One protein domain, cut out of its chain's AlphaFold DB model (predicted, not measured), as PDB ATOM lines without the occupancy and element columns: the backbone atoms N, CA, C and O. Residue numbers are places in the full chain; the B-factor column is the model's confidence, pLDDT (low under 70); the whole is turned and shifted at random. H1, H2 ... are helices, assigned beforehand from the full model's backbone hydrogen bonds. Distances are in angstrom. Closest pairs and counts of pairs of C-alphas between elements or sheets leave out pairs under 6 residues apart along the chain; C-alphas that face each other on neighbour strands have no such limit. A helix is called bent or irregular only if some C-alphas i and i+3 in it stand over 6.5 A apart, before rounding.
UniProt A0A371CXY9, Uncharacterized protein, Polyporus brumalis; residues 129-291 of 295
ATOM      1  N   VAL A 129     103.484 124.730 133.479       81.81
ATOM      2  CA  VAL A 129     102.578 123.559 133.521       81.81
ATOM      3  C   VAL A 129     103.167 122.359 132.757       81.81
ATOM      4  O   VAL A 129     102.475 121.665 132.015       81.81
ATOM      5  N   TRP A 130     104.479 122.110 132.883       85.38
ATOM      6  CA  TRP A 130     105.078 120.926 132.250       85.38
ATOM      7  C   TRP A 130     104.560 119.646 132.896       85.38
ATOM      8  O   TRP A 130     104.802 119.419 134.079       85.38
ATOM      9  N   ASP A 131     103.933 118.781 132.107       85.38
ATOM     10  CA  ASP A 131     103.566 117.442 132.554       85.38
ATOM     11  C   ASP A 131     103.696 116.445 131.392       85.38
ATOM     12  O   ASP A 131     102.797 116.372 130.543       85.38
ATOM     13  N   PRO A 132     104.789 115.657 131.330       83.12
ATOM     14  CA  PRO A 132     105.014 114.707 130.243       83.12
ATOM     15  C   PRO A 132     103.943 113.605 130.178       83.12
ATOM     16  O   PRO A 132     103.754 113.018 129.112       83.12
ATOM     17  N   SER A 133     103.178 113.361 131.252       83.19
ATOM     18  CA  SER A 133     102.078 112.384 131.247       83.19
ATOM     19  C   SER A 133     100.928 112.785 130.312       83.19
ATOM     20  O   SER A 133     100.160 111.939 129.853       83.19
ATOM     21  N   LEU A 134     100.840 114.067 129.946       83.00
ATOM     22  CA  LEU A 134      99.855 114.566 128.987       83.00
ATOM     23  C   LEU A 134     100.244 114.288 127.526       83.00
ATOM     24  O   LEU A 134      99.488 114.659 126.620       83.00
ATOM     25  N   GLY A 135     101.387 113.636 127.296       83.38
ATOM     26  CA  GLY A 135     101.848 113.170 125.996       83.38
ATOM     27  C   GLY A 135     102.118 114.300 125.004       83.38
ATOM     28  O   GLY A 135     102.508 115.415 125.357       83.38
ATOM     29  N   PHE A 136     101.886 114.027 123.722       80.00
ATOM     30  CA  PHE A 136     102.258 114.921 122.627       80.00
ATOM     31  C   PHE A 136     101.599 116.309 122.709       80.00
ATOM     32  O   PHE A 136     102.207 117.302 122.308       80.00
ATOM     33  N   GLY A 137     100.394 116.403 123.281       82.25
ATOM     34  CA  GLY A 137      99.724 117.686 123.493       82.25
ATOM     35  C   GLY A 137     100.603 118.672 124.265       82.25
ATOM     36  O   GLY A 137     100.816 119.783 123.789       82.25
ATOM     37  N   THR A 138     101.197 118.247 125.389       86.06
ATOM     38  CA  THR A 138     102.070 119.131 126.183       86.06
ATOM     39  C   THR A 138     103.384 119.447 125.468       86.06
ATOM     40  O   THR A 138     103.865 120.575 125.526       86.06
ATOM     41  N   PHE A 139     103.948 118.497 124.711       88.06
ATOM     42  CA  PHE A 139     105.185 118.727 123.961       88.06
ATOM     43  C   PHE A 139     104.977 119.761 122.847       88.06
ATOM     44  O   PHE A 139     105.771 120.688 122.675       88.06
ATOM     45  N   ARG A 140     103.865 119.648 122.117       88.44
ATOM     46  CA  ARG A 140     103.435 120.636 121.127       88.44
ATOM     47  C   ARG A 140     103.255 122.014 121.757       88.44
ATOM     48  O   ARG A 140     103.764 122.990 121.213       88.44
ATOM     49  N   ASP A 141     102.514 122.095 122.856       89.38
ATOM     50  CA  ASP A 141     102.169 123.371 123.487       89.38
ATOM     51  C   ASP A 141     103.442 124.049 124.031       89.38
ATOM     52  O   ASP A 141     103.722 125.210 123.724       89.38
ATOM     53  N   ARG A 142     104.332 123.275 124.665       92.06
ATOM     54  CA  ARG A 142     105.617 123.775 125.166       92.06
ATOM     55  C   ARG A 142     106.571 124.211 124.062       92.06
ATOM     56  O   ARG A 142     107.186 125.265 124.178       92.06
ATOM     57  N   THR A 143     106.679 123.461 122.964       93.75
ATOM     58  CA  THR A 143     107.496 123.896 121.817       93.75
ATOM     59  C   THR A 143     106.939 125.166 121.169       93.75
ATOM     60  O   THR A 143     107.723 126.029 120.779       93.75
ATOM     61  N   GLN A 144     105.614 125.356 121.106       94.12
ATOM     62  CA  GLN A 144     105.029 126.634 120.674       94.12
ATOM     63  C   GLN A 144     105.360 127.777 121.641       94.12
ATOM     64  O   GLN A 144     105.690 128.869 121.185       94.12
ATOM     65  N   ALA A 145     105.348 127.536 122.954       95.25
ATOM     66  CA  ALA A 145     105.811 128.522 123.926       95.25
ATOM     67  C   ALA A 145     107.289 128.885 123.697       95.25
ATOM     68  O   ALA A 145     107.627 130.068 123.652       95.25
ATOM     69  N   VAL A 146     108.167 127.905 123.444       96.69
ATOM     70  CA  VAL A 146     109.569 128.177 123.070       96.69
ATOM     71  C   VAL A 146     109.656 129.051 121.819       96.69
ATOM     72  O   VAL A 146     110.441 129.997 121.801       96.69
ATOM     73  N   TYR A 147     108.824 128.807 120.803       96.44
ATOM     74  CA  TYR A 147     108.758 129.705 119.651       96.44
ATOM     75  C   TYR A 147     108.402 131.137 120.075       96.44
ATOM     76  O   TYR A 147     109.045 132.075 119.614       96.44
ATOM     77  N   VAL A 148     107.394 131.324 120.938       96.38
ATOM     78  CA  VAL A 148     106.975 132.657 121.413       96.38
ATOM     79  C   VAL A 148     108.125 133.373 122.128       96.38
ATOM     80  O   VAL A 148     108.374 134.543 121.848       96.38
ATOM     81  N   LEU A 149     108.887 132.672 122.973       97.50
ATOM     82  CA  LEU A 149     110.107 133.212 123.581       97.50
ATOM     83  C   LEU A 149     111.116 133.667 122.515       97.50
ATOM     84  O   LEU A 149     111.577 134.808 122.547       97.50
ATOM     85  N   LEU A 150     111.449 132.792 121.562       96.56
ATOM     86  CA  LEU A 150     112.415 133.092 120.499       96.56
ATOM     87  C   LEU A 150     111.956 134.258 119.618       96.56
ATOM     88  O   LEU A 150     112.769 135.075 119.190       96.56
ATOM     89  N   HIS A 151     110.650 134.358 119.387       94.44
ATOM     90  CA  HIS A 151     110.015 135.469 118.695       94.44
ATOM     91  C   HIS A 151     110.196 136.788 119.450       94.44
ATOM     92  O   HIS A 151     110.650 137.759 118.851       94.44
ATOM     93  N   ILE A 152     109.918 136.823 120.758       95.06
ATOM     94  CA  ILE A 152     110.102 138.027 121.587       95.06
ATOM     95  C   ILE A 152     111.569 138.464 121.583       95.06
ATOM     96  O   ILE A 152     111.856 139.640 121.361       95.06
ATOM     97  N   VAL A 153     112.502 137.524 121.771       95.44
ATOM     98  CA  VAL A 153     113.948 137.799 121.734       95.44
ATOM     99  C   VAL A 153     114.348 138.391 120.383       95.44
ATOM    100  O   VAL A 153     114.985 139.441 120.330       95.44
ATOM    101  N   ARG A 154     113.921 137.769 119.279       93.56
ATOM    102  CA  ARG A 154     114.210 138.250 117.925       93.56
ATOM    103  C   ARG A 154     113.633 139.642 117.672       93.56
ATOM    104  O   ARG A 154     114.352 140.508 117.178       93.56
ATOM    105  N   ALA A 155     112.365 139.863 118.017       92.12
ATOM    106  CA  ALA A 155     111.697 141.149 117.850       92.12
ATOM    107  C   ALA A 155     112.425 142.257 118.632       92.12
ATOM    108  O   ALA A 155     112.705 143.320 118.077       92.12
ATOM    109  N   THR A 156     112.844 141.952 119.863       93.06
ATOM    110  CA  THR A 156     113.592 142.866 120.738       93.06
ATOM    111  C   THR A 156     114.972 143.211 120.166       93.06
ATOM    112  O   THR A 156     115.289 144.387 120.009       93.06
ATOM    113  N   ILE A 157     115.780 142.212 119.788       91.81
ATOM    114  CA  ILE A 157     117.153 142.422 119.280       91.81
ATOM    115  C   ILE A 157     117.163 143.109 117.918       91.81
ATOM    116  O   ILE A 157     118.047 143.912 117.635       91.81
ATOM    117  N   SER A 158     116.177 142.818 117.067       87.75
ATOM    118  CA  SER A 158     116.112 143.396 115.721       87.75
ATOM    119  C   SER A 158     116.003 144.926 115.708       87.75
ATOM    120  O   SER A 158     116.159 145.530 114.649       87.75
ATOM    121  N   GLY A 159     115.670 145.551 116.846       80.38
ATOM    122  CA  GLY A 159     115.410 146.988 116.946       80.38
ATOM    123  C   GLY A 159     114.137 147.433 116.219       80.38
ATOM    124  O   GLY A 159     113.840 148.622 116.165       80.38
ATOM    125  N   GLN A 160     113.374 146.493 115.647       79.19
ATOM    126  CA  GLN A 160     112.138 146.789 114.925       79.19
ATOM    127  C   GLN A 160     110.969 147.047 115.877       79.19
ATOM    128  O   GLN A 160     110.024 147.743 115.511       79.19
ATOM    129  N   SER A 161     111.020 146.497 117.091       83.62
ATOM    130  CA  SER A 161     110.012 146.735 118.118       83.62
ATOM    131  C   SER A 161     110.077 148.162 118.663       83.62
ATOM    132  O   SER A 161     111.147 148.738 118.844       83.62
ATOM    133  N   ARG A 162     108.908 148.734 118.965       83.88
ATOM    134  CA  ARG A 162     108.769 150.104 119.485       83.88
ATOM    135  C   ARG A 162     108.971 150.113 121.002       83.88
ATOM    136  O   ARG A 162     108.011 150.292 121.749       83.88
ATOM    137  N   LEU A 163     110.200 149.840 121.438       90.88
ATOM    138  CA  LEU A 163     110.584 149.729 122.848       90.88
ATOM    139  C   LEU A 163     111.452 150.911 123.280       90.88
ATOM    140  O   LEU A 163     112.288 151.395 122.517       90.88
ATOM    141  N   THR A 164     111.280 151.360 124.522       93.44
ATOM    142  CA  THR A 164     112.265 152.234 125.171       93.44
ATOM    143  C   THR A 164     113.537 151.439 125.501       93.44
ATOM    144  O   THR A 164     113.465 150.216 125.636       93.44
ATOM    145  N   PRO A 165     114.695 152.092 125.715       94.00
ATOM    146  CA  PRO A 165     115.922 151.391 126.107       94.00
ATOM    147  C   PRO A 165     115.739 150.487 127.337       94.00
ATOM    148  O   PRO A 165     116.081 149.312 127.298       94.00
ATOM    149  N   SER A 166     115.073 150.987 128.385       95.56
ATOM    150  CA  SER A 166     114.793 150.205 129.596       95.56
ATOM    151  C   SER A 166     113.881 148.997 129.349       95.56
ATOM    152  O   SER A 166     114.050 147.955 129.982       95.56
ATOM    153  N   GLN A 167     112.917 149.109 128.430       95.75
ATOM    154  CA  GLN A 167     112.056 147.994 128.031       95.75
ATOM    155  C   GLN A 167     112.833 146.948 127.230       95.75
ATOM    156  O   GLN A 167     112.635 145.753 127.450       95.75
ATOM    157  N   THR A 168     113.717 147.389 126.334       94.81
ATOM    158  CA  THR A 168     114.620 146.516 125.578       94.81
ATOM    159  C   THR A 168     115.501 145.717 126.531       94.81
ATOM    160  O   THR A 168     115.478 144.489 126.478       94.81
ATOM    161  N   ASP A 169     116.192 146.380 127.462       94.88
ATOM    162  CA  ASP A 169     117.083 145.722 128.424       94.88
ATOM    163  C   ASP A 169     116.333 144.691 129.278       94.88
ATOM    164  O   ASP A 169     116.774 143.549 129.430       94.88
ATOM    165  N   ALA A 170     115.147 145.055 129.776       96.12
ATOM    166  CA  ALA A 170     114.310 144.153 130.561       96.12
ATOM    167  C   ALA A 170     113.843 142.924 129.759       96.12
ATOM    168  O   ALA A 170     113.835 141.808 130.289       96.12
ATOM    169  N   MET A 171     113.460 143.102 128.489       95.94
ATOM    170  CA  MET A 171     113.027 141.999 127.622       95.94
ATOM    171  C   MET A 171     114.183 141.081 127.232       95.94
ATOM    172  O   MET A 171     114.000 139.863 127.203       95.94
ATOM    173  N   LEU A 172     115.376 141.627 126.991       94.69
ATOM    174  CA  LEU A 172     116.567 140.827 126.708       94.69
ATOM    175  C   LEU A 172     117.014 140.021 127.929       94.69
ATOM    176  O   LEU A 172     117.244 138.820 127.800       94.69
ATOM    177  N   ALA A 173     117.064 140.641 129.111       95.94
ATOM    178  CA  ALA A 173     117.421 139.954 130.351       95.94
ATOM    179  C   ALA A 173     116.442 138.809 130.665       95.94
ATOM    180  O   ALA A 173     116.850 137.684 130.962       95.94
ATOM    181  N   TRP A 174     115.136 139.066 130.531       97.25
ATOM    182  CA  TRP A 174     114.114 138.026 130.658       97.25
ATOM    183  C   TRP A 174     114.267 136.929 129.596       97.25
ATOM    184  O   TRP A 174     114.169 135.741 129.911       97.25
ATOM    185  N   GLY A 175     114.540 137.313 128.347       96.69
ATOM    186  CA  GLY A 175     114.738 136.393 127.234       96.69
ATOM    187  C   GLY A 175     115.909 135.439 127.468       96.69
ATOM    188  O   GLY A 175     115.760 134.233 127.283       96.69
ATOM    189  N   GLN A 176     117.038 135.949 127.966       95.69
ATOM    190  CA  GLN A 176     118.209 135.149 128.336       95.69
ATOM    191  C   GLN A 176     117.877 134.127 129.431       95.69
ATOM    192  O   GLN A 176     118.191 132.947 129.287       95.69
ATOM    193  N   GLN A 177     117.160 134.536 130.483       96.06
ATOM    194  CA  GLN A 177     116.677 133.605 131.512       96.06
ATOM    195  C   GLN A 177     115.712 132.557 130.934       96.06
ATOM    196  O   GLN A 177     115.736 131.389 131.324       96.06
ATOM    197  N   GLY A 178     114.852 132.954 129.993       96.44
ATOM    198  CA  GLY A 178     113.986 132.046 129.244       96.44
ATOM    199  C   GLY A 178     114.783 130.999 128.463       96.44
ATOM    200  O   GLY A 178     114.472 129.813 128.547       96.44
ATOM    201  N   LEU A 179     115.835 131.406 127.750       96.50
ATOM    202  CA  LEU A 179     116.689 130.501 126.975       96.50
ATOM    203  C   LEU A 179     117.435 129.502 127.864       96.50
ATOM    204  O   LEU A 179     117.513 128.324 127.516       96.50
ATOM    205  N   THR A 180     117.897 129.931 129.040       95.44
ATOM    206  CA  THR A 180     118.475 129.036 130.052       95.44
ATOM    207  C   THR A 180     117.472 127.970 130.499       95.44
ATOM    208  O   THR A 180     117.800 126.782 130.496       95.44
ATOM    209  N   ARG A 181     116.218 128.356 130.780       94.94
ATOM    210  CA  ARG A 181     115.140 127.407 131.118       94.94
ATOM    211  C   ARG A 181     114.824 126.449 129.969       94.94
ATOM    212  O   ARG A 181     114.535 125.279 130.207       94.94
ATOM    213  N   VAL A 182     114.879 126.919 128.720       95.56
ATOM    214  CA  VAL A 182     114.698 126.059 127.539       95.56
ATOM    215  C   VAL A 182     115.821 125.034 127.434       95.56
ATOM    216  O   VAL A 182     115.529 123.862 127.213       95.56
ATOM    217  N   ARG A 183     117.079 125.440 127.639       95.69
ATOM    218  CA  ARG A 183     118.233 124.528 127.678       95.69
ATOM    219  C   ARG A 183     118.037 123.439 128.737       95.69
ATOM    220  O   ARG A 183     118.198 122.264 128.429       95.69
ATOM    221  N   GLU A 184     117.663 123.820 129.955       93.75
ATOM    222  CA  GLU A 184     117.420 122.881 131.062       93.75
ATOM    223  C   GLU A 184     116.277 121.911 130.752       93.75
ATOM    224  O   GLU A 184     116.420 120.703 130.933       93.75
ATOM    225  N   TRP A 185     115.167 122.423 130.218       94.00
ATOM    226  CA  TRP A 185     114.033 121.599 129.808       94.00
ATOM    227  C   TRP A 185     114.397 120.605 128.698       94.00
ATOM    228  O   TRP A 185     114.005 119.444 128.775       94.00
ATOM    229  N   LEU A 186     115.152 121.038 127.685       94.06
ATOM    230  CA  LEU A 186     115.619 120.173 126.599       94.06
ATOM    231  C   LEU A 186     116.535 119.062 127.124       94.06
ATOM    232  O   LEU A 186     116.385 117.902 126.734       94.06
ATOM    233  N   HIS A 187     117.449 119.402 128.032       89.75
ATOM    234  CA  HIS A 187     118.369 118.439 128.627       89.75
ATOM    235  C   HIS A 187     117.640 117.395 129.488       89.75
ATOM    236  O   HIS A 187     117.960 116.214 129.427       89.75
ATOM    237  N   GLY A 188     116.631 117.821 130.253       87.38
ATOM    238  CA  GLY A 188     115.820 116.957 131.117       87.38
ATOM    239  C   GLY A 188     114.575 116.359 130.453       87.38
ATOM    240  O   GLY A 188     113.634 115.996 131.160       87.38
ATOM    241  N   LEU A 189     114.505 116.312 129.119       89.25
ATOM    242  CA  LEU A 189     113.290 115.894 128.424       89.25
ATOM    243  C   LEU A 189     113.049 114.378 128.561       89.25
ATOM    244  O   LEU A 189     113.772 113.564 127.989       89.25
ATOM    245  N   ASP A 190     111.983 114.001 129.273       86.44
ATOM    246  CA  ASP A 190     111.573 112.603 129.447       86.44
ATOM    247  C   ASP A 190     110.769 112.083 128.243       86.44
ATOM    248  O   ASP A 190     109.534 112.135 128.196       86.44
ATOM    249  N   TRP A 191     111.489 111.563 127.249       85.31
ATOM    250  CA  TRP A 191     110.906 110.945 126.056       85.31
ATOM    251  C   TRP A 191     110.031 109.729 126.373       85.31
ATOM    252  O   TRP A 191     108.978 109.546 125.762       85.31
ATOM    253  N   THR A 192     110.425 108.907 127.347       81.12
ATOM    254  CA  THR A 192     109.670 107.708 127.728       81.12
ATOM    255  C   THR A 192     108.369 108.071 128.445       81.12
ATOM    256  O   THR A 192     107.339 107.446 128.195       81.12
ATOM    257  N   GLY A 193     108.381 109.092 129.302       82.56
ATOM    258  CA  GLY A 193     107.178 109.650 129.921       82.56
ATOM    259  C   GLY A 193     106.202 110.203 128.886       82.56
ATOM    260  O   GLY A 193     105.020 109.853 128.916       82.56
ATOM    261  N   LEU A 194     106.703 110.970 127.908       83.88
ATOM    262  CA  LEU A 194     105.900 111.473 126.785       83.88
ATOM    263  C   LEU A 194     105.265 110.338 125.977       83.88
ATOM    264  O   LEU A 194     104.076 110.404 125.661       83.88
ATOM    265  N   HIS A 195     106.028 109.281 125.686       80.69
ATOM    266  CA  HIS A 195     105.523 108.076 125.032       80.69
ATOM    267  C   HIS A 195     104.343 107.479 125.805       80.69
ATOM    268  O   HIS A 195     103.259 107.289 125.251       80.69
ATOM    269  N   LYS A 196     104.554 107.175 127.090       81.94
ATOM    270  CA  LYS A 196     103.547 106.537 127.945       81.94
ATOM    271  C   LYS A 196     102.283 107.388 128.025       81.94
ATOM    272  O   LYS A 196     101.187 106.853 127.891       81.94
ATOM    273  N   GLY A 197     102.440 108.704 128.162       83.50
ATOM    274  CA  GLY A 197     101.332 109.654 128.130       83.50
ATOM    275  C   GLY A 197     100.531 109.593 126.828       83.50
ATOM    276  O   GLY A 197      99.303 109.573 126.863       83.50
ATOM    277  N   CYS A 198     101.202 109.495 125.674       79.00
ATOM    278  CA  CYS A 198     100.527 109.303 124.387       79.00
ATOM    279  C   CYS A 198      99.726 107.997 124.350       79.00
ATOM    280  O   CYS A 198      98.533 108.038 124.061       79.00
ATOM    281  N   LEU A 199     100.351 106.865 124.697       78.81
ATOM    282  CA  LEU A 199      99.696 105.551 124.688       78.81
ATOM    283  C   LEU A 199      98.435 105.519 125.552       78.81
ATOM    284  O   LEU A 199      97.404 105.013 125.115       78.81
ATOM    285  N   ILE A 200      98.509 106.083 126.759       82.69
ATOM    286  CA  ILE A 200      97.383 106.118 127.698       82.69
ATOM    287  C   ILE A 200      96.226 106.956 127.141       82.69
ATOM    288  O   ILE A 200      95.064 106.617 127.353       82.69
ATOM    289  N   ARG A 201      96.524 108.060 126.443       76.19
ATOM    290  CA  ARG A 201      95.501 109.012 125.991       76.19
ATOM    291  C   ARG A 201      94.877 108.665 124.649       76.19
ATOM    292  O   ARG A 201      93.680 108.888 124.501       76.19
ATOM    293  N   SER A 202      95.659 108.201 123.674       68.19
ATOM    294  CA  SER A 202      95.132 107.904 122.338       68.19
ATOM    295  C   SER A 202      94.766 106.440 122.139       68.19
ATOM    296  O   SER A 202      93.979 106.136 121.244       68.19
ATOM    297  N   GLY A 203      95.308 105.523 122.950       62.56
ATOM    298  CA  GLY A 203      95.058 104.082 122.832       62.56
ATOM    299  C   GLY A 203      95.525 103.464 121.506       62.56
ATOM    300  O   GLY A 203      95.336 102.268 121.290       62.56
ATOM    301  N   ASN A 204      96.136 104.252 120.616       63.56
ATOM    302  CA  ASN A 204      96.497 103.850 119.266       63.56
ATOM    303  C   ASN A 204      98.006 103.621 119.168       63.56
ATOM    304  O   ASN A 204      98.794 104.561 119.047       63.56
ATOM    305  N   ALA A 205      98.414 102.353 119.177       64.62
ATOM    306  CA  ALA A 205      99.813 101.958 119.018       64.62
ATOM    307  C   ALA A 205     100.442 102.470 117.702       64.62
ATOM    308  O   ALA A 205     101.652 102.664 117.642       64.62
ATOM    309  N   GLY A 206      99.638 102.754 116.668       64.00
ATOM    310  CA  GLY A 206     100.117 103.330 115.410       64.00
ATOM    311  C   GLY A 206     100.596 104.782 115.526       64.00
ATOM    312  O   GLY A 206     101.501 105.188 114.804       64.00
ATOM    313  N   GLU A 207     100.063 105.570 116.465       62.38
ATOM    314  CA  GLU A 207     100.493 106.966 116.665       62.38
ATOM    315  C   GLU A 207     101.859 107.069 117.348       62.38
ATOM    316  O   GLU A 207     102.605 108.026 117.130       62.38
ATOM    317  N   VAL A 208     102.221 106.059 118.141       68.31
ATOM    318  CA  VAL A 208     103.553 105.943 118.749       68.31
ATOM    319  C   VAL A 208     104.635 105.792 117.692       68.31
ATOM    320  O   VAL A 208     105.710 106.372 117.819       68.31
ATOM    321  N   LEU A 209     104.344 105.048 116.629       69.38
ATOM    322  CA  LEU A 209     105.276 104.824 115.530       69.38
ATOM    323  C   LEU A 209     105.573 106.115 114.747       69.38
ATOM    324  O   LEU A 209     106.683 106.314 114.260       69.38
ATOM    325  N   ALA A 210     104.615 107.045 114.701       75.12
ATOM    326  CA  ALA A 210     104.800 108.371 114.114       75.12
ATOM    327  C   ALA A 210     105.539 109.354 115.047       75.12
ATOM    328  O   ALA A 210     105.884 110.464 114.627       75.12
ATOM    329  N   PHE A 211     105.803 108.986 116.307       76.75
ATOM    330  CA  PHE A 211     106.324 109.908 117.317       76.75
ATOM    331  C   PHE A 211     107.632 110.611 116.907       76.75
ATOM    332  O   PHE A 211     107.698 111.837 117.037       76.75
ATOM    333  N   PRO A 212     108.643 109.931 116.333       80.50
ATOM    334  CA  PRO A 212     109.869 110.594 115.875       80.50
ATOM    335  C   PRO A 212     109.620 111.624 114.762       80.50
ATOM    336  O   PRO A 212     110.272 112.674 114.715       80.50
ATOM    337  N   HIS A 213     108.646 111.370 113.883       82.38
ATOM    338  CA  HIS A 213     108.258 112.278 112.795       82.38
ATOM    339  C   HIS A 213     107.674 113.569 113.354       82.38
ATOM    340  O   HIS A 213     108.092 114.671 112.988       82.38
ATOM    341  N   ILE A 214     106.756 113.417 114.303       80.06
ATOM    342  CA  ILE A 214     106.106 114.527 114.977       80.06
ATOM    343  C   ILE A 214     107.134 115.308 115.809       80.06
ATOM    344  O   ILE A 214     107.263 116.522 115.646       80.06
ATOM    345  N   ALA A 215     107.921 114.638 116.653       84.69
ATOM    346  CA  ALA A 215     108.911 115.286 117.509       84.69
ATOM    347  C   ALA A 215     109.932 116.101 116.698       84.69
ATOM    348  O   ALA A 215     110.128 117.293 116.958       84.69
ATOM    349  N   SER A 216     110.513 115.498 115.656       88.50
ATOM    350  CA  SER A 216     111.447 116.188 114.760       88.50
ATOM    351  C   SER A 216     110.805 117.382 114.050       88.50
ATOM    352  O   SER A 216     111.437 118.432 113.918       88.50
ATOM    353  N   HIS A 217     109.533 117.277 113.647       89.75
ATOM    354  CA  HIS A 217     108.802 118.391 113.048       89.75
ATOM    355  C   HIS A 217     108.733 119.603 113.987       89.75
ATOM    356  O   HIS A 217     109.022 120.723 113.556       89.75
ATOM    357  N   TYR A 218     108.381 119.407 115.261       90.25
ATOM    358  CA  TYR A 218     108.288 120.509 116.226       90.25
ATOM    359  C   TYR A 218     109.651 121.059 116.628       90.25
ATOM    360  O   TYR A 218     109.797 122.281 116.670       90.25
ATOM    361  N   LEU A 219     110.658 120.204 116.832       93.62
ATOM    362  CA  LEU A 219     112.031 120.655 117.077       93.62
ATOM    363  C   LEU A 219     112.519 121.559 115.939       93.62
ATOM    364  O   LEU A 219     112.999 122.665 116.184       93.62
ATOM    365  N   ILE A 220     112.315 121.149 114.683       94.88
ATOM    366  CA  ILE A 220     112.699 121.958 113.521       94.88
ATOM    367  C   ILE A 220     111.886 123.248 113.452       94.88
ATOM    368  O   ILE A 220     112.446 124.337 113.320       94.88
ATOM    369  N   LYS A 221     110.556 123.139 113.490       93.50
ATOM    370  CA  LYS A 221     109.653 124.254 113.193       93.50
ATOM    371  C   LYS A 221     109.635 125.310 114.292       93.50
ATOM    372  O   LYS A 221     109.491 126.487 113.960       93.50
ATOM    373  N   MET A 222     109.750 124.893 115.551       94.88
ATOM    374  CA  MET A 222     109.549 125.761 116.711       94.88
ATOM    375  C   MET A 222     110.840 126.161 117.419       94.88
ATOM    376  O   MET A 222     110.834 127.169 118.116       94.88
ATOM    377  N   ILE A 223     111.936 125.415 117.238       96.56
ATOM    378  CA  ILE A 223     113.196 125.680 117.948       96.56
ATOM    379  C   ILE A 223     114.339 125.935 116.964       96.56
ATOM    380  O   ILE A 223     114.837 127.054 116.885       96.56
ATOM    381  N   ILE A 224     114.717 124.947 116.147       97.50
ATOM    382  CA  ILE A 224     115.915 125.034 115.295       97.50
ATOM    383  C   ILE A 224     115.775 126.131 114.232       97.50
ATOM    384  O   ILE A 224     116.667 126.959 114.074       97.50
ATOM    385  N   ASN A 225     114.661 126.175 113.492       96.25
ATOM    386  CA  ASN A 225     114.478 127.197 112.457       96.25
ATOM    387  C   ASN A 225     114.394 128.617 113.036       96.25
ATOM    388  O   ASN A 225     115.052 129.496 112.475       96.25
ATOM    389  N   PRO A 226     113.637 128.869 114.120       95.38
ATOM    390  CA  PRO A 226     113.659 130.168 114.785       95.38
ATOM    391  C   PRO A 226     115.040 130.559 115.319       95.38
ATOM    392  O   PRO A 226     115.433 131.704 115.126       95.38
ATOM    393  N   LEU A 227     115.811 129.625 115.891       97.00
ATOM    394  CA  LEU A 227     117.188 129.891 116.320       97.00
ATOM    395  C   LEU A 227     118.100 130.250 115.146       97.00
ATOM    396  O   LEU A 227     118.829 131.227 115.229       97.00
ATOM    397  N   ILE A 228     118.013 129.539 114.018       96.38
ATOM    398  CA  ILE A 228     118.768 129.899 112.807       96.38
ATOM    399  C   ILE A 228     118.412 131.320 112.353       96.38
ATOM    400  O   ILE A 228     119.307 132.112 112.071       96.38
ATOM    401  N   ARG A 229     117.116 131.663 112.318       93.50
ATOM    402  CA  ARG A 229     116.653 133.015 111.958       93.50
ATOM    403  C   ARG A 229     117.151 134.074 112.938       93.50
ATOM    404  O   ARG A 229     117.465 135.177 112.505       93.50
ATOM    405  N   LEU A 230     117.218 133.745 114.225       93.94
ATOM    406  CA  LEU A 230     117.773 134.614 115.257       93.94
ATOM    407  C   LEU A 230     119.281 134.818 115.051       93.94
ATOM    408  O   LEU A 230     119.740 135.952 115.023       93.94
ATOM    409  N   CYS A 231     120.045 133.756 114.807       94.44
ATOM    410  CA  CYS A 231     121.479 133.849 114.525       94.44
ATOM    411  C   CYS A 231     121.799 134.654 113.253       94.44
ATOM    412  O   CYS A 231     122.896 135.186 113.129       94.44
ATOM    413  N   SER A 232     120.866 134.736 112.298       91.38
ATOM    414  CA  SER A 232     121.050 135.480 111.042       91.38
ATOM    415  C   SER A 232     120.822 136.993 111.150       91.38
ATOM    416  O   SER A 232     121.034 137.688 110.158       91.38
ATOM    417  N   ILE A 233     120.370 137.521 112.294       90.81
ATOM    418  CA  ILE A 233     120.195 138.970 112.487       90.81
ATOM    419  C   ILE A 233     121.350 139.577 113.303       90.81
ATOM    420  O   ILE A 233     121.932 138.884 114.144       90.81
ATOM    421  N   PRO A 234     121.677 140.873 113.109       88.38
ATOM    422  CA  PRO A 234     122.669 141.567 113.931       88.38
ATOM    423  C   PRO A 234     122.377 141.418 115.428       88.38
ATOM    424  O   PRO A 234     121.235 141.563 115.855       88.38
ATOM    425  N   GLY A 235     123.400 141.087 116.219       86.56
ATOM    426  CA  GLY A 235     123.283 140.869 117.667       86.56
ATOM    427  C   GLY A 235     122.594 139.563 118.086       86.56
ATOM    428  O   GLY A 235     122.756 139.140 119.227       86.56
ATOM    429  N   GLY A 236     121.882 138.874 117.188       89.94
ATOM    430  CA  GLY A 236     121.136 137.661 117.533       89.94
ATOM    431  C   GLY A 236     122.031 136.461 117.843       89.94
ATOM    432  O   GLY A 236     121.723 135.682 118.742       89.94
ATOM    433  N   LEU A 237     123.180 136.355 117.168       91.06
ATOM    434  CA  LEU A 237     124.147 135.284 117.410       91.06
ATOM    435  C   LEU A 237     124.718 135.318 118.841       91.06
ATOM    436  O   LEU A 237     124.885 134.272 119.450       91.06
ATOM    437  N   ALA A 238     124.919 136.509 119.420       90.06
ATOM    438  CA  ALA A 238     125.426 136.672 120.788       90.06
ATOM    439  C   ALA A 238     124.460 136.163 121.877       90.06
ATOM    440  O   ALA A 238     124.849 136.024 123.034       90.06
ATOM    441  N   VAL A 239     123.198 135.904 121.523       90.38
ATOM    442  CA  VAL A 239     122.156 135.463 122.460       90.38
ATOM    443  C   VAL A 239     121.942 133.947 122.413       90.38
ATOM    444  O   VAL A 239     121.328 133.380 123.317       90.38
ATOM    445  N   VAL A 240     122.481 133.260 121.403       92.62
ATOM    446  CA  VAL A 240     122.368 131.804 121.259       92.62
ATOM    447  C   VAL A 240     123.649 131.139 121.757       92.62
ATOM    448  O   VAL A 240     124.682 131.192 121.098       92.62
ATOM    449  N   SER A 241     123.583 130.484 122.917       92.56
ATOM    450  CA  SER A 241     124.743 129.796 123.489       92.56
ATOM    451  C   SER A 241     125.028 128.456 122.801       92.56
ATOM    452  O   SER A 241     124.113 127.741 122.380       92.56
ATOM    453  N   GLY A 242     126.307 128.067 122.757       93.56
ATOM    454  CA  GLY A 242     126.715 126.731 122.307       93.56
ATOM    455  C   GLY A 242     126.069 125.613 123.131       93.56
ATOM    456  O   GLY A 242     125.641 124.607 122.578       93.56
ATOM    457  N   GLU A 243     125.888 125.827 124.436       94.62
ATOM    458  CA  GLU A 243     125.224 124.872 125.328       94.62
ATOM    459  C   GLU A 243     123.749 124.644 124.978       94.62
ATOM    460  O   GLU A 243     123.257 123.526 125.110       94.62
ATOM    461  N   LEU A 244     123.031 125.675 124.511       95.75
ATOM    462  CA  LEU A 244     121.660 125.510 124.022       95.75
ATOM    463  C   LEU A 244     121.637 124.634 122.764       95.75
ATOM    464  O   LEU A 244     120.778 123.763 122.644       95.75
ATOM    465  N   VAL A 245     122.593 124.824 121.847       95.56
ATOM    466  CA  VAL A 245     122.725 123.972 120.653       95.56
ATOM    467  C   VAL A 245     123.044 122.533 121.054       95.56
ATOM    468  O   VAL A 245     122.361 121.618 120.598       95.56
ATOM    469  N   SER A 246     124.003 122.324 121.959       95.31
ATOM    470  CA  SER A 246     124.341 120.993 122.478       95.31
ATOM    471  C   SER A 246     123.175 120.328 123.207       95.31
ATOM    472  O   SER A 246     122.999 119.118 123.086       95.31
ATOM    473  N   ALA A 247     122.336 121.092 123.916       96.44
ATOM    474  CA  ALA A 247     121.116 120.560 124.514       96.44
ATOM    475  C   ALA A 247     120.152 120.045 123.438       96.44
ATOM    476  O   ALA A 247     119.669 118.929 123.567       96.44
ATOM    477  N   ILE A 248     119.934 120.786 122.342       95.38
ATOM    478  CA  ILE A 248     119.095 120.327 121.216       95.38
ATOM    479  C   ILE A 248     119.682 119.068 120.563       95.38
ATOM    480  O   ILE A 248     118.933 118.138 120.262       95.38
ATOM    481  N   GLU A 249     121.005 119.027 120.353       94.00
ATOM    482  CA  GLU A 249     121.697 117.841 119.830       94.00
ATOM    483  C   GLU A 249     121.449 116.629 120.729       94.00
ATOM    484  O   GLU A 249     120.980 115.594 120.255       94.00
ATOM    485  N   HIS A 250     121.677 116.785 122.032       94.12
ATOM    486  CA  HIS A 250     121.443 115.740 123.020       94.12
ATOM    487  C   HIS A 250     119.981 115.280 123.033       94.12
ATOM    488  O   HIS A 250     119.714 114.082 122.969       94.12
ATOM    489  N   THR A 251     119.032 116.220 123.059       92.56
ATOM    490  CA  THR A 251     117.595 115.939 123.022       92.56
ATOM    491  C   THR A 251     117.226 115.110 121.795       92.56
ATOM    492  O   THR A 251     116.489 114.132 121.920       92.56
ATOM    493  N   TRP A 252     117.750 115.461 120.616       91.94
ATOM    494  CA  TRP A 252     117.483 114.719 119.387       91.94
ATOM    495  C   TRP A 252     118.137 113.332 119.383       91.94
ATOM    496  O   TRP A 252     117.486 112.347 119.032       91.94
ATOM    497  N   SER A 253     119.386 113.216 119.837       89.81
ATOM    498  CA  SER A 253     120.052 111.919 120.004       89.81
ATOM    499  C   SER A 253     119.295 111.005 120.970       89.81
ATOM    500  O   SER A 253     119.077 109.837 120.655       89.81
ATOM    501  N   ALA A 254     118.830 111.535 122.105       88.94
ATOM    502  CA  ALA A 254     118.024 110.795 123.072       88.94
ATOM    503  C   ALA A 254     116.688 110.333 122.468       88.94
ATOM    504  O   ALA A 254     116.284 109.192 122.686       88.94
ATOM    505  N   ALA A 255     116.041 111.171 121.648       85.56
ATOM    506  CA  ALA A 255     114.834 110.782 120.918       85.56
ATOM    507  C   ALA A 255     115.107 109.590 119.991       85.56
ATOM    508  O   ALA A 255     114.380 108.606 120.012       85.56
ATOM    509  N   ARG A 256     116.187 109.637 119.204       83.81
ATOM    510  CA  ARG A 256     116.546 108.540 118.292       83.81
ATOM    511  C   ARG A 256     116.833 107.230 119.022       83.81
ATOM    512  O   ARG A 256     116.490 106.171 118.512       83.81
ATOM    513  N   LEU A 257     117.440 107.296 120.207       84.69
ATOM    514  CA  LEU A 257     117.679 106.116 121.042       84.69
ATOM    515  C   LEU A 257     116.381 105.548 121.630       84.69
ATOM    516  O   LEU A 257     116.237 104.334 121.721       84.69
ATOM    517  N   ALA A 258     115.438 106.411 122.012       78.81
ATOM    518  CA  ALA A 258     114.143 105.993 122.544       78.81
ATOM    519  C   ALA A 258     113.222 105.370 121.477       78.81
ATOM    520  O   ALA A 258     112.309 104.623 121.828       78.81
ATOM    521  N   TYR A 259     113.455 105.670 120.195       75.00
ATOM    522  CA  TYR A 259     112.638 105.213 119.068       75.00
ATOM    523  C   TYR A 259     113.518 104.731 117.898       75.00
ATOM    524  O   TYR A 259     113.632 105.430 116.887       75.00
ATOM    525  N   PRO A 260     114.165 103.557 118.033       68.31
ATOM    526  CA  PRO A 260     115.080 103.034 117.017       68.31
ATOM    527  C   PRO A 260     114.355 102.549 115.752       68.31
ATOM    528  O   PRO A 260     114.896 102.671 114.653       68.31
ATOM    529  N   ASP A 261     113.124 102.052 115.899       67.62
ATOM    530  CA  ASP A 261     112.315 101.515 114.804       67.62
ATOM    531  C   ASP A 261     111.484 102.631 114.166       67.62
ATOM    532  O   ASP A 261     110.339 102.899 114.539       67.62
ATOM    533  N   LEU A 262     112.104 103.334 113.218       65.56
ATOM    534  CA  LEU A 262     111.440 104.373 112.441       65.56
ATOM    535  C   LEU A 262     110.491 103.737 111.432       65.56
ATOM    536  O   LEU A 262     110.868 102.854 110.663       65.56
ATOM    537  N   VAL A 263     109.263 104.234 111.414       66.69
ATOM    538  CA  VAL A 263     108.278 103.845 110.416       66.69
ATOM    539  C   VAL A 263     108.437 104.700 109.166       66.69
ATOM    540  O   VAL A 263     108.920 105.830 109.224       66.69
ATOM    541  N   ASP A 264     108.076 104.141 108.013       63.06
ATOM    542  CA  ASP A 264     108.114 104.888 106.761       63.06
ATOM    543  C   ASP A 264     107.219 106.140 106.853       63.06
ATOM    544  O   ASP A 264     106.128 106.118 107.428       63.06
ATOM    545  N   ALA A 265     107.688 107.256 106.296       59.56
ATOM    546  CA  ALA A 265     106.937 108.506 106.277       59.56
ATOM    547  C   ALA A 265     105.663 108.408 105.421       59.56
ATOM    548  O   ALA A 265     104.739 109.188 105.649       59.56
ATOM    549  N   ASP A 266     105.602 107.445 104.498       57.41
ATOM    550  CA  ASP A 266     104.465 107.215 103.599       57.41
ATOM    551  C   ASP A 266     103.303 106.440 104.252       57.41
ATOM    552  O   ASP A 266     102.286 106.159 103.613       57.41
ATOM    553  N   ILE A 267     103.394 106.119 105.548       60.81
ATOM    554  CA  ILE A 267     102.259 105.564 106.287       60.81
ATOM    555  C   ILE A 267     101.246 106.679 106.575       60.81
ATOM    556  O   ILE A 267     101.571 107.693 107.193       60.81
ATOM    557  N   GLY A 268      99.988 106.461 106.174       55.81
ATOM    558  CA  GLY A 268      98.899 107.455 106.132       55.81
ATOM    559  C   GLY A 268      98.509 108.170 107.439       55.81
ATOM    560  O   GLY A 268      97.557 108.946 107.431       55.81
ATOM    561  N   PHE A 269      99.223 107.950 108.545       61.66
ATOM    562  CA  PHE A 269      99.041 108.649 109.823       61.66
ATOM    563  C   PHE A 269     100.142 109.693 110.117       61.66
ATOM    564  O   PHE A 269     100.030 110.440 111.090       61.66
ATOM    565  N   VAL A 270     101.189 109.807 109.285       62.00
ATOM    566  CA  VAL A 270     102.237 110.837 109.417       62.00
ATOM    567  C   VAL A 270     101.840 112.098 108.634       62.00
ATOM    568  O   VAL A 270     102.116 112.235 107.449       62.00
ATOM    569  N   TRP A 271     101.218 113.079 109.297       59.38
ATOM    570  CA  TRP A 271     100.795 114.336 108.646       59.38
ATOM    571  C   TRP A 271     101.941 115.322 108.346       59.38
ATOM    572  O   TRP A 271     101.781 116.271 107.578       59.38
ATOM    573  N   SER A 272     103.086 115.161 109.012       65.50
ATOM    574  CA  SER A 272     104.247 116.043 108.919       65.50
ATOM    575  C   SER A 272     105.442 115.387 109.602       65.50
ATOM    576  O   SER A 272     105.352 114.917 110.735       65.50
ATOM    577  N   SER A 273     106.578 115.366 108.906       80.44
ATOM    578  CA  SER A 273     107.829 114.818 109.426       80.44
ATOM    579  C   SER A 273     108.968 115.813 109.267       80.44
ATOM    580  O   SER A 273     109.080 116.507 108.253       80.44
ATOM    581  N   GLY A 274     109.812 115.895 110.292       78.75
ATOM    582  CA  GLY A 274     111.089 116.594 110.240       78.75
ATOM    583  C   GLY A 274     112.285 115.675 109.982       78.75
ATOM    584  O   GLY A 274     113.382 116.186 109.772       78.75
ATOM    585  N   LEU A 275     112.103 114.349 109.982       85.25
ATOM    586  CA  LEU A 275     113.202 113.377 110.080       85.25
ATOM    587  C   LEU A 275     114.266 113.545 108.998       85.25
ATOM    588  O   LEU A 275     115.446 113.641 109.313       85.25
ATOM    589  N   ALA A 276     113.859 113.684 107.737       84.94
ATOM    590  CA  ALA A 276     114.794 113.839 106.622       84.94
ATOM    591  C   ALA A 276     115.629 115.137 106.687       84.94
ATOM    592  O   ALA A 276     116.595 115.302 105.947       84.94
ATOM    593  N   ARG A 277     115.237 116.101 107.530       90.00
ATOM    594  CA  ARG A 277     115.813 117.452 107.569       90.00
ATOM    595  C   ARG A 277     116.455 117.813 108.900       90.00
ATOM    596  O   ARG A 277     117.202 118.785 108.941       90.00
ATOM    597  N   ILE A 278     116.138 117.118 109.989       92.94
ATOM    598  CA  ILE A 278     116.554 117.553 111.325       92.94
ATOM    599  C   ILE A 278     118.073 117.583 111.465       92.94
ATOM    600  O   ILE A 278     118.601 118.598 111.908       92.94
ATOM    601  N   ASP A 279     118.770 116.556 110.978       93.00
ATOM    602  CA  ASP A 279     120.230 116.477 111.070       93.00
ATOM    603  C   ASP A 279     120.907 117.604 110.268       93.00
ATOM    604  O   ASP A 279     121.796 118.284 110.778       93.00
ATOM    605  N   SER A 280     120.439 117.893 109.046       95.75
ATOM    606  CA  SER A 280     121.001 118.980 108.228       95.75
ATOM    607  C   SER A 280     120.707 120.367 108.806       95.75
ATOM    608  O   SER A 280     121.561 121.255 108.771       95.75
ATOM    609  N   ARG A 281     119.521 120.572 109.391       96.81
ATOM    610  CA  ARG A 281     119.171 121.834 110.062       96.81
ATOM    611  C   ARG A 281     119.939 122.026 111.364       96.81
ATOM    612  O   ARG A 281     120.344 123.147 111.657       96.81
ATOM    613  N   LEU A 282     120.172 120.959 112.115       95.38
ATOM    614  CA  LEU A 282     120.984 120.989 113.326       95.38
ATOM    615  C   LEU A 282     122.452 121.291 113.000       95.38
ATOM    616  O   LEU A 282     123.042 122.171 113.622       95.38
ATOM    617  N   ALA A 283     123.001 120.664 111.954       95.38
ATOM    618  CA  ALA A 283     124.336 120.973 111.445       95.38
ATOM    619  C   ALA A 283     124.466 122.444 111.016       95.38
ATOM    620  O   ALA A 283     125.452 123.101 111.347       95.38
ATOM    621  N   GLN A 284     123.450 122.994 110.344       96.25
ATOM    622  CA  GLN A 284     123.423 124.413 109.993       96.25
ATOM    623  C   GLN A 284     123.420 125.321 111.229       96.25
ATOM    624  O   GLN A 284     124.173 126.292 111.269       96.25
ATOM    625  N   LEU A 285     122.585 125.029 112.232       95.94
ATOM    626  CA  LEU A 285     122.558 125.803 113.477       95.94
ATOM    627  C   LEU A 285     123.922 125.764 114.178       95.94
ATOM    628  O   LEU A 285     124.430 126.802 114.596       95.94
ATOM    629  N   LYS A 286     124.539 124.583 114.244       94.62
ATOM    630  CA  LYS A 286     125.869 124.395 114.823       94.62
ATOM    631  C   LYS A 286     126.931 125.213 114.101       94.62
ATOM    632  O   LYS A 286     127.707 125.894 114.759       94.62
ATOM    633  N   ALA A 287     126.947 125.186 112.770       93.19
ATOM    634  CA  ALA A 287     127.914 125.938 111.977       93.19
ATOM    635  C   ALA A 287     127.846 127.449 112.254       93.19
ATOM    636  O   ALA A 287     128.884 128.100 112.336       93.19
ATOM    637  N   LEU A 288     126.641 127.994 112.459       91.94
ATOM    638  CA  LEU A 288     126.459 129.408 112.800       91.94
ATOM    639  C   LEU A 288     127.058 129.757 114.168       91.94
ATOM    640  O   LEU A 288     127.695 130.796 114.299       91.94
ATOM    641  N   VAL A 289     126.871 128.899 115.175       87.88
ATOM    642  CA  VAL A 289     127.305 129.171 116.558       87.88
ATOM    643  C   VAL A 289     128.788 128.847 116.775       87.88
ATOM    644  O   VAL A 289     129.495 129.622 117.409       87.88
ATOM    645  N   VAL A 290     129.302 127.757 116.198       77.38
ATOM    646  CA  VAL A 290     130.727 127.375 116.295       77.38
ATOM    647  C   VAL A 290     131.638 128.382 115.591       77.38
ATOM    648  O   VAL A 290     132.762 128.594 116.039       77.38
ATOM    649  N   GLY A 291     131.148 129.073 114.556       62.78
ATOM    650  CA  GLY A 291     131.873 130.166 113.904       62.78
ATOM    651  C   GLY A 291     132.257 131.331 114.834       62.78
ATOM    652  O   GLY A 291     133.079 132.147 114.439       62.78
TER     653      GLY A 291
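This is residues 129 to 291 of the 295 residues of an uncharacterized protein of Polyporus brumalis (UniProt A0A371CXY9). An elongated up-and-down bundle of five helices makes the body: the hairpin H1 and H2 packs on H5 and H6, and H7 packs on the other side of these two. The short helices H3 and H4 cap one end, the end where H1 and H5 begin and H6 finishes, while H2 runs past the beginning of H5's partner H1 in the other direction, with its first residue, Pro 165, at the far end of the body. The printed part has 163 residues, with seven named helices in the order H1 to H7 and no named strand, and its class is all helix. It is compact, with a radius of gyration of the C-alphas of 16.7 A and spans of 52 by 33 by 25 A.

H1, residues 136 to 157, begins at C-alpha (102.258, 114.921, 122.627) and is 31.5 A long. H2, residues 165 to 187, is 33.1 A long and ends at C-alpha (118.369, 118.439, 128.627). H3 is residues 191 to 202, 16.5 A, and H4 is residues 205 to 209, 7.1 A. H5, residues 211 to 231, 28.5 A, has a kink of 26 degrees near residue 219 and is irregular, but only just: C-alphas 222 and 225 are 6.7 A apart. H6 is residues 242 to 258, 24.3 A. H7, residues 275 to 290, 23.3 A, ends at C-alpha (130.727, 127.375, 116.295) and is irregular, with C-alphas 276 and 279 7.5 A apart.

H1 and H2 form a hairpin at a shallow tilt of 32 degrees, and their closest C-alphas, those of Val 153 and Gly 175, are 5.7 A apart. H1 touches H5 the same way at 6 degrees, closest at the C-alphas of Tyr 147 and Met 222, 5.0 A. H6 is the hub, touching four helices. Residues 179 to 187 of H2 touch it, closest at the C-alphas of Arg 183 and Leu 244, 5.1 A. H3 touches it at a steep tilt of 55 degrees with residues 191 to 192 alone, closest at the C-alphas of Trp 191 and Ala 255, 6.5 A. H5 and H6, a hairpin, only just touch, with 3 pairs of C-alphas within 8 A, the closest being Pro 212 and Ala 255, 7.1 A. H6 and H7 are a hairpin too, with the C-alphas of Gly 242 and Val 289 closest, 6.3 A. H7 touches H5 at a shallow tilt of 28 degrees, closest at the C-alphas of Ile 228 and Leu 285, 5.6 A. H4 touches H3, closest at the C-alphas of Ala 205 and Leu 199, 6.7 A. H1 and H6 are apart. Every O i to N i+4 pair is within hydrogen-bond range in H1, H2, H3 and H6; in H5 it is 14 of 17, in H7 10 of 12, and in H4 0 of 1, beside 2 of 2 O i to N i+3 pairs.

The two C-alphas farthest apart, those of Pro 165 and Ala 205, are 52.5 A apart. The printed part has no cut, and the link from H6 to H7, residues 259 to 274, is long. The mean pLDDT of the printed part is 86.5, with residues 202 to 209, 260 to 272 and 291 under 70.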